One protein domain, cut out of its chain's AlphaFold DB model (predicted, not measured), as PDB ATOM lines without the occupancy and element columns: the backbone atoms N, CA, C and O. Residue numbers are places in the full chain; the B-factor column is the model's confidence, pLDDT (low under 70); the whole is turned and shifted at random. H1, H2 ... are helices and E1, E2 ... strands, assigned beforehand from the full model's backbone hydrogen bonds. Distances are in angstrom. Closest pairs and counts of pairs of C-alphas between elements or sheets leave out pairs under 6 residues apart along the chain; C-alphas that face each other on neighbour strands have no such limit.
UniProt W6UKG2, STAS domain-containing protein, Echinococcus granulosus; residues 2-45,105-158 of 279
ATOM      1  N   LYS A   2       1.799 -52.762  31.390       90.12
ATOM      2  CA  LYS A   2       0.662 -53.665  31.166       90.12
ATOM      3  C   LYS A   2       0.920 -54.506  29.920       90.12
ATOM      4  O   LYS A   2       1.382 -53.962  28.924       90.12
ATOM      5  N   ILE A   3       0.631 -55.800  29.995       93.62
ATOM      6  CA  ILE A   3       0.679 -56.723  28.859       93.62
ATOM      7  C   ILE A   3      -0.766 -57.084  28.530       93.62
ATOM      8  O   ILE A   3      -1.517 -57.463  29.428       93.62
ATOM      9  N   ILE A   4      -1.170 -56.902  27.278       94.62
ATOM     10  CA  ILE A   4      -2.534 -57.139  26.810       94.62
ATOM     11  C   ILE A   4      -2.468 -58.169  25.694       94.62
ATOM     12  O   ILE A   4      -1.857 -57.917  24.658       94.62
ATOM     13  N   ARG A   5      -3.127 -59.304  25.909       95.62
ATOM     14  CA  ARG A   5      -3.293 -60.362  24.919       95.62
ATOM     15  C   ARG A   5      -4.694 -60.289  24.324       95.62
ATOM     16  O   ARG A   5      -5.665 -60.094  25.055       95.62
ATOM     17  N   TYR A   6      -4.781 -60.418  23.006       94.31
ATOM     18  CA  TYR A   6      -6.042 -60.488  22.276       94.31
ATOM     19  C   TYR A   6      -6.042 -61.761  21.437       94.31
ATOM     20  O   TYR A   6      -5.248 -61.883  20.512       94.31
ATOM     21  N   ASP A   7      -6.907 -62.708  21.788       95.06
ATOM     22  CA  ASP A   7      -7.049 -63.966  21.062       95.06
ATOM     23  C   ASP A   7      -8.159 -63.808  20.016       95.06
ATOM     24  O   ASP A   7      -9.348 -63.775  20.342       95.06
ATOM     25  N   GLY A   8      -7.769 -63.648  18.752       93.69
ATOM     26  CA  GLY A   8      -8.705 -63.427  17.654       93.69
ATOM     27  C   GLY A   8      -8.080 -62.707  16.458       93.69
ATOM     28  O   GLY A   8      -6.997 -62.135  16.567       93.69
ATOM     29  N   PRO A   9      -8.747 -62.727  15.294       95.31
ATOM     30  CA  PRO A   9      -8.310 -61.941  14.144       95.31
ATOM     31  C   PRO A   9      -8.502 -60.442  14.419       95.31
ATOM     32  O   PRO A   9      -9.367 -60.072  15.208       95.31
ATOM     33  N   VAL A  10      -7.757 -59.565  13.749       96.31
ATOM     34  CA  VAL A  10      -7.926 -58.104  13.825       96.31
ATOM     35  C   VAL A  10      -8.152 -57.559  12.420       96.31
ATOM     36  O   VAL A  10      -7.231 -57.427  11.625       96.31
ATOM     37  N   TYR A  11      -9.395 -57.253  12.083       96.31
ATOM     38  CA  TYR A  11      -9.791 -56.921  10.717       96.31
ATOM     39  C   TYR A  11     -10.900 -55.866  10.706       96.31
ATOM     40  O   TYR A  11     -11.364 -55.434  11.768       96.31
ATOM     41  N   PHE A  12     -11.343 -55.430   9.524       96.38
ATOM     42  CA  PHE A  12     -12.270 -54.299   9.392       96.38
ATOM     43  C   PHE A  12     -13.524 -54.396  10.284       96.38
ATOM     44  O   PHE A  12     -13.991 -53.380  10.797       96.38
ATOM     45  N   ALA A  13     -14.066 -55.602  10.499       96.56
ATOM     46  CA  ALA A  13     -15.323 -55.774  11.228       96.56
ATOM     47  C   ALA A  13     -15.164 -55.657  12.751       96.56
ATOM     48  O   ALA A  13     -16.133 -55.347  13.443       96.56
ATOM     49  N   ASN A  14     -13.968 -55.914  13.292       96.44
ATOM     50  CA  ASN A  14     -13.754 -55.963  14.739       96.44
ATOM     51  C   ASN A  14     -12.661 -55.019  15.253       96.44
ATOM     52  O   ASN A  14     -12.454 -54.952  16.466       96.44
ATOM     53  N   VAL A  15     -12.025 -54.238  14.380       95.50
ATOM     54  CA  VAL A  15     -10.970 -53.287  14.755       95.50
ATOM     55  C   VAL A  15     -11.417 -52.299  15.841       95.50
ATOM     56  O   VAL A  15     -10.685 -52.053  16.798       95.50
ATOM     57  N   ALA A  16     -12.661 -51.814  15.784       94.00
ATOM     58  CA  ALA A  16     -13.213 -50.931  16.812       94.00
ATOM     59  C   ALA A  16     -13.381 -51.642  18.171       94.00
ATOM     60  O   ALA A  16     -13.142 -51.054  19.228       94.00
ATOM     61  N   SER A  17     -13.778 -52.916  18.160       95.12
ATOM     62  CA  SER A  17     -13.920 -53.738  19.369       95.12
ATOM     63  C   SER A  17     -12.563 -54.087  19.978       95.12
ATOM     64  O   SER A  17     -12.409 -54.051  21.204       95.12
ATOM     65  N   PHE A  18     -11.569 -54.366  19.132       95.06
ATOM     66  CA  PHE A  18     -10.177 -54.549  19.532       95.06
ATOM     67  C   PHE A  18      -9.643 -53.292  20.237       95.06
ATOM     68  O   PHE A  18      -9.236 -53.372  21.397       95.06
ATOM     69  N   GLN A  19      -9.755 -52.118  19.605       93.38
ATOM     70  CA  GLN A  19      -9.315 -50.840  20.181       93.38
ATOM     71  C   GLN A  19      -9.968 -50.567  21.544       93.38
ATOM     72  O   GLN A  19      -9.277 -50.312  22.531       93.38
ATOM     73  N   LYS A  20     -11.300 -50.695  21.637       92.62
ATOM     74  CA  LYS A  20     -12.039 -50.535  22.904       92.62
ATOM     75  C   LYS A  20     -11.540 -51.482  23.995       92.62
ATOM     76  O   LYS A  20     -11.439 -51.080  25.154       92.62
ATOM     77  N   SER A  21     -11.217 -52.724  23.635       93.44
ATOM     78  CA  SER A  21     -10.690 -53.715  24.576       93.44
ATOM     79  C   SER A  21      -9.314 -53.304  25.098       93.44
ATOM     80  O   SER A  21      -9.096 -53.326  26.309       93.44
ATOM     81  N   VAL A  22      -8.419 -52.846  24.218       92.62
ATOM     82  CA  VAL A  22      -7.094 -52.341  24.609       92.62
ATOM     83  C   VAL A  22      -7.213 -51.113  25.516       92.62
ATOM     84  O   VAL A  22      -6.559 -51.065  26.558       92.62
ATOM     85  N   TYR A  23      -8.077 -50.147  25.194       91.19
ATOM     86  CA  TYR A  23      -8.296 -48.958  26.031       91.19
ATOM     87  C   TYR A  23      -8.831 -49.313  27.417       91.19
ATOM     88  O   TYR A  23      -8.295 -48.866  28.431       91.19
ATOM     89  N   ARG A  24      -9.825 -50.201  27.483       91.38
ATOM     90  CA  ARG A  24     -10.386 -50.669  28.754       91.38
ATOM     91  C   ARG A  24      -9.341 -51.389  29.612       91.38
ATOM     92  O   ARG A  24      -9.249 -51.120  30.804       91.38
ATOM     93  N   LEU A  25      -8.547 -52.284  29.020       91.25
ATOM     94  CA  LEU A  25      -7.533 -53.059  29.747       91.25
ATOM     95  C   LEU A  25      -6.334 -52.193  30.163       91.25
ATOM     96  O   LEU A  25      -5.802 -52.320  31.273       91.25
ATOM     97  N   SER A  26      -5.920 -51.265  29.302       89.00
ATOM     98  CA  SER A  26      -4.851 -50.313  29.613       89.00
ATOM     99  C   SER A  26      -5.286 -49.263  30.637       89.00
ATOM    100  O   SER A  26      -4.448 -48.816  31.420       89.00
ATOM    101  N   GLY A  27      -6.578 -48.941  30.723       87.88
ATOM    102  CA  GLY A  27      -7.080 -47.804  31.500       87.88
ATOM    103  C   GLY A  27      -6.767 -46.460  30.835       87.88
ATOM    104  O   GLY A  27      -6.898 -45.414  31.465       87.88
ATOM    105  N   VAL A  28      -6.324 -46.482  29.573       84.12
ATOM    106  CA  VAL A  28      -6.015 -45.285  28.801       84.12
ATOM    107  C   VAL A  28      -7.239 -44.899  27.988       84.12
ATOM    108  O   VAL A  28      -7.685 -45.648  27.125       84.12
ATOM    109  N   ASP A  29      -7.775 -43.715  28.268       79.38
ATOM    110  CA  ASP A  29      -8.884 -43.137  27.518       79.38
ATOM    111  C   ASP A  29      -8.336 -42.165  26.456       79.38
ATOM    112  O   ASP A  29      -7.786 -41.118  26.827       79.38
ATOM    113  N   PRO A  30      -8.483 -42.464  25.151       73.62
ATOM    114  CA  PRO A  30      -7.948 -41.621  24.083       73.62
ATOM    115  C   PRO A  30      -8.540 -40.205  24.105       73.62
ATOM    116  O   PRO A  30      -7.844 -39.243  23.783       73.62
ATOM    117  N   VAL A  31      -9.790 -40.042  24.553       76.75
ATOM    118  CA  VAL A  31     -10.458 -38.734  24.616       76.75
ATOM    119  C   VAL A  31      -9.883 -37.889  25.751       76.75
ATOM    120  O   VAL A  31      -9.686 -36.682  25.593       76.75
ATOM    121  N   LYS A  32      -9.578 -38.507  26.899       77.00
ATOM    122  CA  LYS A  32      -8.901 -37.813  28.009       77.00
ATOM    123  C   LYS A  32      -7.480 -37.427  27.621       77.00
ATOM    124  O   LYS A  32      -7.097 -36.280  27.821       77.00
ATOM    125  N   VAL A  33      -6.754 -38.340  26.982       72.62
ATOM    126  CA  VAL A  33      -5.390 -38.108  26.490       72.62
ATOM    127  C   VAL A  33      -5.350 -36.947  25.484       72.62
ATOM    128  O   VAL A  33      -4.514 -36.051  25.605       72.62
ATOM    129  N   GLN A  34      -6.298 -36.893  24.546       72.12
ATOM    130  CA  GLN A  34      -6.405 -35.794  23.584       72.12
ATOM    131  C   GLN A  34      -6.783 -34.465  24.254       72.12
ATOM    132  O   GLN A  34      -6.167 -33.435  23.969       72.12
ATOM    133  N   ARG A  35      -7.764 -34.472  25.165       76.00
ATOM    134  CA  ARG A  35      -8.200 -33.267  25.889       76.00
ATOM    135  C   ARG A  35      -7.078 -32.699  26.760       76.00
ATOM    136  O   ARG A  35      -6.870 -31.485  26.780       76.00
ATOM    137  N   ASP A  36      -6.344 -33.560  27.455       70.44
ATOM    138  CA  ASP A  36      -5.214 -33.157  28.290       70.44
ATOM    139  C   ASP A  36      -4.063 -32.601  27.448       70.44
ATOM    140  O   ASP A  36      -3.443 -31.610  27.845       70.44
ATOM    141  N   SER A  37      -3.818 -33.183  26.270       68.31
ATOM    142  CA  SER A  37      -2.863 -32.647  25.299       68.31
ATOM    143  C   SER A  37      -3.265 -31.239  24.845       68.31
ATOM    144  O   SER A  37      -2.509 -30.287  25.054       68.31
ATOM    145  N   GLN A  38      -4.497 -31.054  24.358       70.25
ATOM    146  CA  GLN A  38      -4.993 -29.747  23.904       70.25
ATOM    147  C   GLN A  38      -4.933 -28.677  25.002       70.25
ATOM    148  O   GLN A  38      -4.467 -27.562  24.765       70.25
ATOM    149  N   LYS A  39      -5.333 -29.020  26.235       71.94
ATOM    150  CA  LYS A  39      -5.273 -28.103  27.385       71.94
ATOM    151  C   LYS A  39      -3.839 -27.657  27.696       71.94
ATOM    152  O   LYS A  39      -3.623 -26.503  28.083       71.94
ATOM    153  N   ARG A  40      -2.850 -28.546  27.548       63.31
ATOM    154  CA  ARG A  40      -1.429 -28.199  27.732       63.31
ATOM    155  C   ARG A  40      -0.912 -27.314  26.602       63.31
ATOM    156  O   ARG A  40      -0.212 -26.344  26.889       63.31
ATOM    157  N   GLU A  41      -1.310 -27.576  25.359       63.66
ATOM    158  CA  GLU A  41      -0.913 -26.749  24.214       63.66
ATOM    159  C   GLU A  41      -1.401 -25.301  24.344       63.66
ATOM    160  O   GLU A  41      -0.639 -24.363  24.091       63.66
ATOM    161  N   SER A  42      -2.640 -25.095  24.804       64.31
ATOM    162  CA  SER A  42      -3.168 -23.749  25.067       64.31
ATOM    163  C   SER A  42      -2.362 -23.019  26.146       64.31
ATOM    164  O   SER A  42      -2.135 -21.813  26.049       64.31
ATOM    165  N   LYS A  43      -1.885 -23.752  27.161       61.28
ATOM    166  CA  LYS A  43      -1.100 -23.186  28.261       61.28
ATOM    167  C   LYS A  43       0.293 -22.752  27.798       61.28
ATOM    168  O   LYS A  43       0.740 -21.678  28.187       61.28
ATOM    169  N   TRP A  44       0.965 -23.520  26.937       57.72
ATOM    170  CA  TRP A  44       2.304 -23.164  26.440       57.72
ATOM    171  C   TRP A  44       2.307 -21.976  25.479       57.72
ATOM    172  O   TRP A  44       3.208 -21.142  25.563       57.72
ATOM    173  N   LYS A  45       1.280 -21.837  24.629       60.38
ATOM    174  CA  LYS A  45       1.139 -20.661  23.751       60.38
ATOM    175  C   LYS A  45       1.112 -19.354  24.546       60.38
ATOM    176  O   LYS A  45       1.681 -18.358  24.110       60.38
ATOM    177  N   ARG A 105       3.592 -46.348  31.933       82.00
ATOM    178  CA  ARG A 105       4.716 -46.024  31.033       82.00
ATOM    179  C   ARG A 105       4.795 -46.897  29.785       82.00
ATOM    180  O   ARG A 105       5.299 -46.450  28.769       82.00
ATOM    181  N   TYR A 106       4.336 -48.144  29.885       85.25
ATOM    182  CA  TYR A 106       4.509 -49.156  28.844       85.25
ATOM    183  C   TYR A 106       3.261 -50.026  28.728       85.25
ATOM    184  O   TYR A 106       2.762 -50.528  29.748       85.25
ATOM    185  N   ILE A 107       2.816 -50.220  27.489       89.75
ATOM    186  CA  ILE A 107       1.800 -51.188  27.075       89.75
ATOM    187  C   ILE A 107       2.480 -52.129  26.081       89.75
ATOM    188  O   ILE A 107       3.063 -51.666  25.106       89.75
ATOM    189  N   ILE A 108       2.414 -53.430  26.340       92.88
ATOM    190  CA  ILE A 108       2.887 -54.477  25.434       92.88
ATOM    191  C   ILE A 108       1.645 -55.174  24.887       92.88
ATOM    192  O   ILE A 108       0.830 -55.676  25.662       92.88
ATOM    193  N   LEU A 109       1.489 -55.172  23.567       94.50
ATOM    194  CA  LEU A 109       0.440 -55.922  22.884       94.50
ATOM    195  C   LEU A 109       1.009 -57.280  22.485       94.50
ATOM    196  O   LEU A 109       1.928 -57.354  21.674       94.50
ATOM    197  N   ASP A 110       0.477 -58.340  23.082       94.50
ATOM    198  CA  ASP A 110       0.815 -59.712  22.732       94.50
ATOM    199  C   ASP A 110      -0.016 -60.139  21.514       94.50
ATOM    200  O   ASP A 110      -1.234 -60.332  21.604       94.50
ATOM    201  N   ALA A 111       0.665 -60.247  20.372       94.81
ATOM    202  CA  ALA A 111       0.090 -60.648  19.092       94.81
ATOM    203  C   ALA A 111       0.154 -62.167  18.843       94.81
ATOM    204  O   ALA A 111      -0.257 -62.621  17.778       94.81
ATOM    205  N   SER A 112       0.634 -62.970  19.803       93.69
ATOM    206  CA  SER A 112       0.751 -64.429  19.632       93.69
ATOM    207  C   SER A 112      -0.589 -65.134  19.380       93.69
ATOM    208  O   SER A 112      -0.612 -66.212  18.793       93.69
ATOM    209  N   GLY A 113      -1.705 -64.528  19.798       92.50
ATOM    210  CA  GLY A 113      -3.066 -65.023  19.569       92.50
ATOM    211  C   GLY A 113      -3.741 -64.500  18.294       92.50
ATOM    212  O   GLY A 113      -4.927 -64.770  18.081       92.50
ATOM    213  N   TRP A 114      -3.046 -63.716  17.463       94.00
ATOM    214  CA  TRP A 114      -3.650 -63.111  16.275       94.00
ATOM    215  C   TRP A 114      -3.678 -64.117  15.131       94.00
ATOM    216  O   TRP A 114      -2.644 -64.488  14.586       94.00
ATOM    217  N   MET A 115      -4.877 -64.553  14.749       91.62
ATOM    218  CA  MET A 115      -5.034 -65.531  13.667       91.62
ATOM    219  C   MET A 115      -4.860 -64.907  12.276       91.62
ATOM    220  O   MET A 115      -4.385 -65.561  11.356       91.62
ATOM    221  N   PHE A 116      -5.285 -63.654  12.109       93.12
ATOM    222  CA  PHE A 116      -5.252 -62.934  10.838       93.12
ATOM    223  C   PHE A 116      -5.424 -61.434  11.078       93.12
ATOM    224  O   PHE A 116      -6.228 -61.048  11.927       93.12
ATOM    225  N   THR A 117      -4.741 -60.606  10.284       96.44
ATOM    226  CA  THR A 117      -4.913 -59.151  10.296       96.44
ATOM    227  C   THR A 117      -5.037 -58.620   8.871       96.44
ATOM    228  O   THR A 117      -4.148 -58.861   8.058       96.44
ATOM    229  N   ASP A 118      -6.116 -57.893   8.556       95.44
ATOM    230  CA  ASP A 118      -6.269 -57.238   7.246       95.44
ATOM    231  C   ASP A 118      -5.648 -55.827   7.228       95.44
ATOM    232  O   ASP A 118      -5.167 -55.299   8.235       95.44
ATOM    233  N   THR A 119      -5.660 -55.183   6.061       95.38
ATOM    234  CA  THR A 119      -5.121 -53.825   5.888       95.38
ATOM    235  C   THR A 119      -5.857 -52.778   6.729       95.38
ATOM    236  O   THR A 119      -5.248 -51.799   7.167       95.38
ATOM    237  N   VAL A 120      -7.151 -52.974   6.994       94.31
ATOM    238  CA  VAL A 120      -7.964 -52.077   7.829       94.31
ATOM    239  C   VAL A 120      -7.643 -52.278   9.311       94.31
ATOM    240  O   VAL A 120      -7.541 -51.305  10.054       94.31
ATOM    241  N   GLY A 121      -7.415 -53.516   9.739       95.12
ATOM    242  CA  GLY A 121      -6.964 -53.900  11.066       95.12
ATOM    243  C   GLY A 121      -5.595 -53.308  11.369       95.12
ATOM    244  O   GLY A 121      -5.441 -52.642  12.392       95.12
ATOM    245  N   LEU A 122      -4.636 -53.439  10.443       94.00
ATOM    246  CA  LEU A 122      -3.327 -52.780  10.542       94.00
ATOM    247  C   LEU A 122      -3.463 -51.258  10.651       94.00
ATOM    248  O   LEU A 122      -2.828 -50.645  11.512       94.00
ATOM    249  N   ARG A 123      -4.324 -50.645   9.829       92.88
ATOM    250  CA  ARG A 123      -4.601 -49.205   9.910       92.88
ATOM    251  C   ARG A 123      -5.164 -48.819  11.277       92.88
ATOM    252  O   ARG A 123      -4.671 -47.872  11.878       92.88
ATOM    253  N   GLY A 124      -6.135 -49.559  11.801       93.00
ATOM    254  CA  GLY A 124      -6.703 -49.256  13.112       93.00
ATOM    255  C   GLY A 124      -5.733 -49.507  14.270       93.00
ATOM    256  O   GLY A 124      -5.777 -48.778  15.260       93.00
ATOM    257  N   ILE A 125      -4.815 -50.474  14.155       93.06
ATOM    258  CA  ILE A 125      -3.710 -50.637  15.112       93.06
ATOM    259  C   ILE A 125      -2.776 -49.422  15.043       93.06
ATOM    260  O   ILE A 125      -2.446 -48.858  16.086       93.06
ATOM    261  N   LYS A 126      -2.401 -48.973  13.836       91.06
ATOM    262  CA  LYS A 126      -1.592 -47.759  13.634       91.06
ATOM    263  C   LYS A 126      -2.265 -46.546  14.274       91.06
ATOM    264  O   LYS A 126      -1.648 -45.871  15.088       91.06
ATOM    265  N   GLU A 127      -3.535 -46.305  13.969       88.62
ATOM    266  CA  GLU A 127      -4.307 -45.188  14.526       88.62
ATOM    267  C   GLU A 127      -4.394 -45.245  16.052       88.62
ATOM    268  O   GLU A 127      -4.247 -44.220  16.712       88.62
ATOM    269  N   MET A 128      -4.569 -46.435  16.629       89.31
ATOM    270  CA  MET A 128      -4.572 -46.622  18.079       89.31
ATOM    271  C   MET A 128      -3.214 -46.273  18.692       89.31
ATOM    272  O   MET A 128      -3.157 -45.534  19.677       89.31
ATOM    273  N   ILE A 129      -2.122 -46.778  18.118       87.38
ATOM    274  CA  ILE A 129      -0.758 -46.520  18.591       87.38
ATOM    275  C   ILE A 129      -0.449 -45.025  18.483       87.38
ATOM    276  O   ILE A 129      -0.036 -44.419  19.470       87.38
ATOM    277  N   CYS A 130      -0.719 -44.408  17.332       82.75
ATOM    278  CA  CYS A 130      -0.504 -42.982  17.104       82.75
ATOM    279  C   CYS A 130      -1.387 -42.121  18.013       82.75
ATOM    280  O   CYS A 130      -0.878 -41.232  18.684       82.75
ATOM    281  N   GLY A 131      -2.687 -42.402  18.102       75.88
ATOM    282  CA  GLY A 131      -3.618 -41.642  18.940       75.88
ATOM    283  C   GLY A 131      -3.281 -41.727  20.428       75.88
ATOM    284  O   GLY A 131      -3.351 -40.728  21.141       75.88
ATOM    285  N   THR A 132      -2.841 -42.900  20.892       71.81
ATOM    286  CA  THR A 132      -2.463 -43.116  22.295       71.81
ATOM    287  C   THR A 132      -1.094 -42.513  22.613       71.81
ATOM    288  O   THR A 132      -0.944 -41.829  23.624       71.81
ATOM    289  N   LEU A 133      -0.087 -42.726  21.759       63.25
ATOM    290  CA  LEU A 133       1.277 -42.241  21.997       63.25
ATOM    291  C   LEU A 133       1.417 -40.736  21.776       63.25
ATOM    292  O   LEU A 133       2.144 -40.106  22.542       63.25
ATOM    293  N   CYS A 134       0.705 -40.138  20.815       61.56
ATOM    294  CA  CYS A 134       0.793 -38.696  20.557       61.56
ATOM    295  C   CYS A 134       0.337 -37.840  21.745       61.56
ATOM    296  O   CYS A 134       0.791 -36.709  21.881       61.56
ATOM    297  N   GLY A 135      -0.532 -38.345  22.627       56.50
ATOM    298  CA  GLY A 135      -0.856 -37.618  23.857       56.50
ATOM    299  C   GLY A 135      -0.009 -38.001  25.075       56.50
ATOM    300  O   GLY A 135      -0.001 -37.257  26.056       56.50
ATOM    301  N   PHE A 136       0.729 -39.118  25.026       53.06
ATOM    302  CA  PHE A 136       1.629 -39.550  26.105       53.06
ATOM    303  C   PHE A 136       3.057 -39.019  25.953       53.06
ATOM    304  O   PHE A 136       3.686 -38.640  26.946       53.06
ATOM    305  N   LEU A 137       3.586 -38.987  24.732       50.19
ATOM    306  CA  LEU A 137       4.931 -38.510  24.452       50.19
ATOM    307  C   LEU A 137       4.885 -36.994  24.246       50.19
ATOM    308  O   LEU A 137       4.389 -36.487  23.247       50.19
ATOM    309  N   ASN A 138       5.398 -36.264  25.239       47.22
ATOM    310  CA  ASN A 138       5.662 -34.833  25.133       47.22
ATOM    311  C   ASN A 138       6.428 -34.520  23.836       47.22
ATOM    312  O   ASN A 138       7.368 -35.224  23.469       47.22
ATOM    313  N   LYS A 139       6.048 -33.397  23.222       45.97
ATOM    314  CA  LYS A 139       6.470 -32.809  21.937       45.97
ATOM    315  C   LYS A 139       7.978 -32.552  21.743       45.97
ATOM    316  O   LYS A 139       8.374 -31.838  20.833       45.97
ATOM    317  N   THR A 140       8.856 -33.115  22.568       43.25
ATOM    318  CA  THR A 140      10.317 -33.021  22.399       43.25
ATOM    319  C   THR A 140      10.860 -33.833  21.214       43.25
ATOM    320  O   THR A 140      12.055 -33.774  20.957       43.25
ATOM    321  N   ALA A 141      10.010 -34.549  20.468       45.69
ATOM    322  CA  ALA A 141      10.394 -35.354  19.302       45.69
ATOM    323  C   ALA A 141       9.544 -35.071  18.041       45.69
ATOM    324  O   ALA A 141       9.367 -35.955  17.205       45.69
ATOM    325  N   ASP A 142       9.016 -33.848  17.892       46.38
ATOM    326  CA  ASP A 142       8.034 -33.480  16.848       46.38
ATOM    327  C   ASP A 142       8.534 -33.682  15.395       46.38
ATOM    328  O   ASP A 142       7.743 -33.902  14.480       46.38
ATOM    329  N   LEU A 143       9.853 -33.684  15.172       47.41
ATOM    330  CA  LEU A 143      10.443 -33.939  13.848       47.41
ATOM    331  C   LEU A 143      10.816 -35.412  13.618       47.41
ATOM    332  O   LEU A 143      10.818 -35.868  12.481       47.41
ATOM    333  N   GLY A 144      11.094 -36.176  14.679       46.66
ATOM    334  CA  GLY A 144      11.479 -37.586  14.560       46.66
ATOM    335  C   GLY A 144      10.281 -38.526  14.450       46.66
ATOM    336  O   GLY A 144      10.340 -39.521  13.734       46.66
ATOM    337  N   TRP A 145       9.172 -38.213  15.131       46.72
ATOM    338  CA  TRP A 145       8.027 -39.127  15.210       46.72
ATOM    339  C   TRP A 145       7.124 -39.086  13.975       46.72
ATOM    340  O   TRP A 145       6.628 -40.122  13.540       46.72
ATOM    341  N   SER A 146       6.957 -37.904  13.376       47.12
ATOM    342  CA  SER A 146       6.291 -37.730  12.079       47.12
ATOM    343  C   SER A 146       7.009 -38.550  11.002       47.12
ATOM    344  O   SER A 146       6.374 -39.333  10.300       47.12
ATOM    345  N   PHE A 147       8.347 -38.473  10.992       43.47
ATOM    346  CA  PHE A 147       9.211 -39.242  10.099       43.47
ATOM    347  C   PHE A 147       9.129 -40.751  10.366       43.47
ATOM    348  O   PHE A 147       9.021 -41.521   9.425       43.47
ATOM    349  N   LEU A 148       9.090 -41.188  11.631       49.09
ATOM    350  CA  LEU A 148       8.885 -42.597  12.001       49.09
ATOM    351  C   LEU A 148       7.508 -43.126  11.584       49.09
ATOM    352  O   LEU A 148       7.406 -44.280  11.185       49.09
ATOM    353  N   CYS A 149       6.456 -42.310  11.657       44.19
ATOM    354  CA  CYS A 149       5.094 -42.700  11.285       44.19
ATOM    355  C   CYS A 149       4.887 -42.778   9.757       44.19
ATOM    356  O   CYS A 149       4.087 -43.605   9.294       44.19
ATOM    357  N   GLU A 150       5.613 -41.949   8.995       44.62
ATOM    358  CA  GLU A 150       5.745 -42.031   7.530       44.62
ATOM    359  C   GLU A 150       6.652 -43.198   7.108       44.62
ATOM    360  O   GLU A 150       6.246 -44.004   6.281       44.62
ATOM    361  N   HIS A 151       7.819 -43.398   7.731       48.88
ATOM    362  CA  HIS A 151       8.715 -44.514   7.386       48.88
ATOM    363  C   HIS A 151       8.155 -45.893   7.763       48.88
ATOM    364  O   HIS A 151       8.451 -46.882   7.092       48.88
ATOM    365  N   TYR A 152       7.300 -45.984   8.792       47.34
ATOM    366  CA  TYR A 152       6.566 -47.221   9.101       47.34
ATOM    367  C   TYR A 152       5.580 -47.622   7.992       47.34
ATOM    368  O   TYR A 152       5.077 -48.744   7.990       47.34
ATOM    369  N   GLN A 153       5.256 -46.702   7.079       48.31
ATOM    370  CA  GLN A 153       4.309 -46.907   5.989       48.31
ATOM    371  C   GLN A 153       4.936 -47.674   4.811       48.31
ATOM    372  O   GLN A 153       4.210 -48.388   4.126       48.31
ATOM    373  N   ASP A 154       6.265 -47.614   4.651       42.34
ATOM    374  CA  ASP A 154       6.984 -48.203   3.510       42.34
ATOM    375  C   ASP A 154       7.636 -49.570   3.800       42.34
ATOM    376  O   ASP A 154       7.945 -50.315   2.873       42.34
ATOM    377  N   HIS A 155       7.812 -49.949   5.073       43.44
ATOM    378  CA  HIS A 155       8.513 -51.191   5.450       43.44
ATOM    379  C   HIS A 155       7.618 -52.337   5.941       43.44
ATOM    380  O   HIS A 155       8.124 -53.420   6.236       43.44
ATOM    381  N   PHE A 156       6.296 -52.161   5.986       39.78
ATOM    382  CA  PHE A 156       5.377 -53.253   6.324       39.78
ATOM    383  C   PHE A 156       5.032 -54.084   5.076       39.78
ATOM    384  O   PHE A 156       3.885 -54.152   4.637       39.78
ATOM    385  N   VAL A 157       6.048 -54.707   4.472       36.59
ATOM    386  CA  VAL A 157       5.836 -55.736   3.449       36.59
ATOM    387  C   VAL A 157       5.445 -57.014   4.182       36.59
ATOM    388  O   VAL A 157       6.296 -57.718   4.719       36.59
ATOM    389  N   LEU A 158       4.144 -57.309   4.213       40.38
ATOM    390  CA  LEU A 158       3.650 -58.665   4.446       40.38
ATOM    391  C   LEU A 158       4.234 -59.533   3.331       40.38
ATOM    392  O   LEU A 158       3.715 -59.560   2.218       40.38
TER     393      LEU A 158
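AT A GLANCE: This is residues 2 to 45 and 105 to 158 of the 279 residues of the protein "STAS domain-containing protein" of Echinococcus granulosus (UniProt W6UKG2). One long helix, H3, runs through the middle, with H1 side by side with its first half, while H2 meets the last residues of H3 with its own first half and reaches away from there to make one end of the longest axis. A small two-stranded ribbon of E1 and E2 sits by the last residues of H1, while on another side of H3 the chain folds back and H4 runs the opposite way beside it, loosely, without close contact. The printed part has 98 residues, with four named helices and two named strands in the order E1, H1, H2, E2, H3, H4; the sheet order is E1, E2, parallel, and the class is mostly helix. The whole is only just compact, close to loose, with a radius of gyration of the C-alphas of 14.7 A and spans of 46 by 31 by 22 A.

HOW THE PARTS SIT: E1, residues 2 to 5, is the parallel neighbour of E2, residues 107 to 110, at 23 degrees; N 4 and O 108 are within hydrogen-bond range at 2.8 A, as are N 110 and O 4 at 2.8 A. The closest C-alphas of E1 and H1, residues 15 to 26, are those of Lys 2 and Ser 26, 6.6 A apart. H1 and H2, residues 30 to 45, are close but not clearly touching, with the closest C-alphas, Tyr 23 and Pro 30, 7.6 A apart; their lines are only just about perpendicular, at 73 degrees. With residues 15 to 19 alone, H1 touches H3, residues 119 to 136, closest at the C-alphas of Val 15 and Gly 121, 5.5 A apart. They run the same way at a shallow tilt of 33 degrees, only just short of steep. With residues 30 to 37 alone, H2 touches residues 131 to 136 of H3, closest at the C-alphas of Val 33 and Gly 135, 5.3 A apart, the same way at a steep tilt of 44 degrees. H3 and H4, residues 142 to 151, are near each other, with 6 pairs of C-alphas within 10 A. H4 is apart from H1 and from H2. In H1 and H2 every O i to N i+4 pair is within hydrogen-bond range; in H3 13 of 14 are, in H4 4 of 6.

IN THESE COORDINATES: E1 begins at C-alpha 2 (0.662, -53.665, 31.166) and is 10.0 A long; E2 is 9.6 A. H1 is 16.3 A long and H2 22.8 A. H3, 25.7 A, begins at C-alpha 119 (-5.121, -53.825, 5.888). H4, 14.6 A, ends at C-alpha 151 (8.715, -44.514, 7.386).

THE WHOLE: The two C-alphas farthest apart, Lys 45 and Met 115, are 46.4 A apart. Residues 46 to 104 are not printed, and C-alphas 45 and 105 are 26.6 A apart across that cut. Of the links that are printed whole, none is long. The model's pLDDT is under 70 at residue 37, residues 40 to 45 and residues 133 to 158.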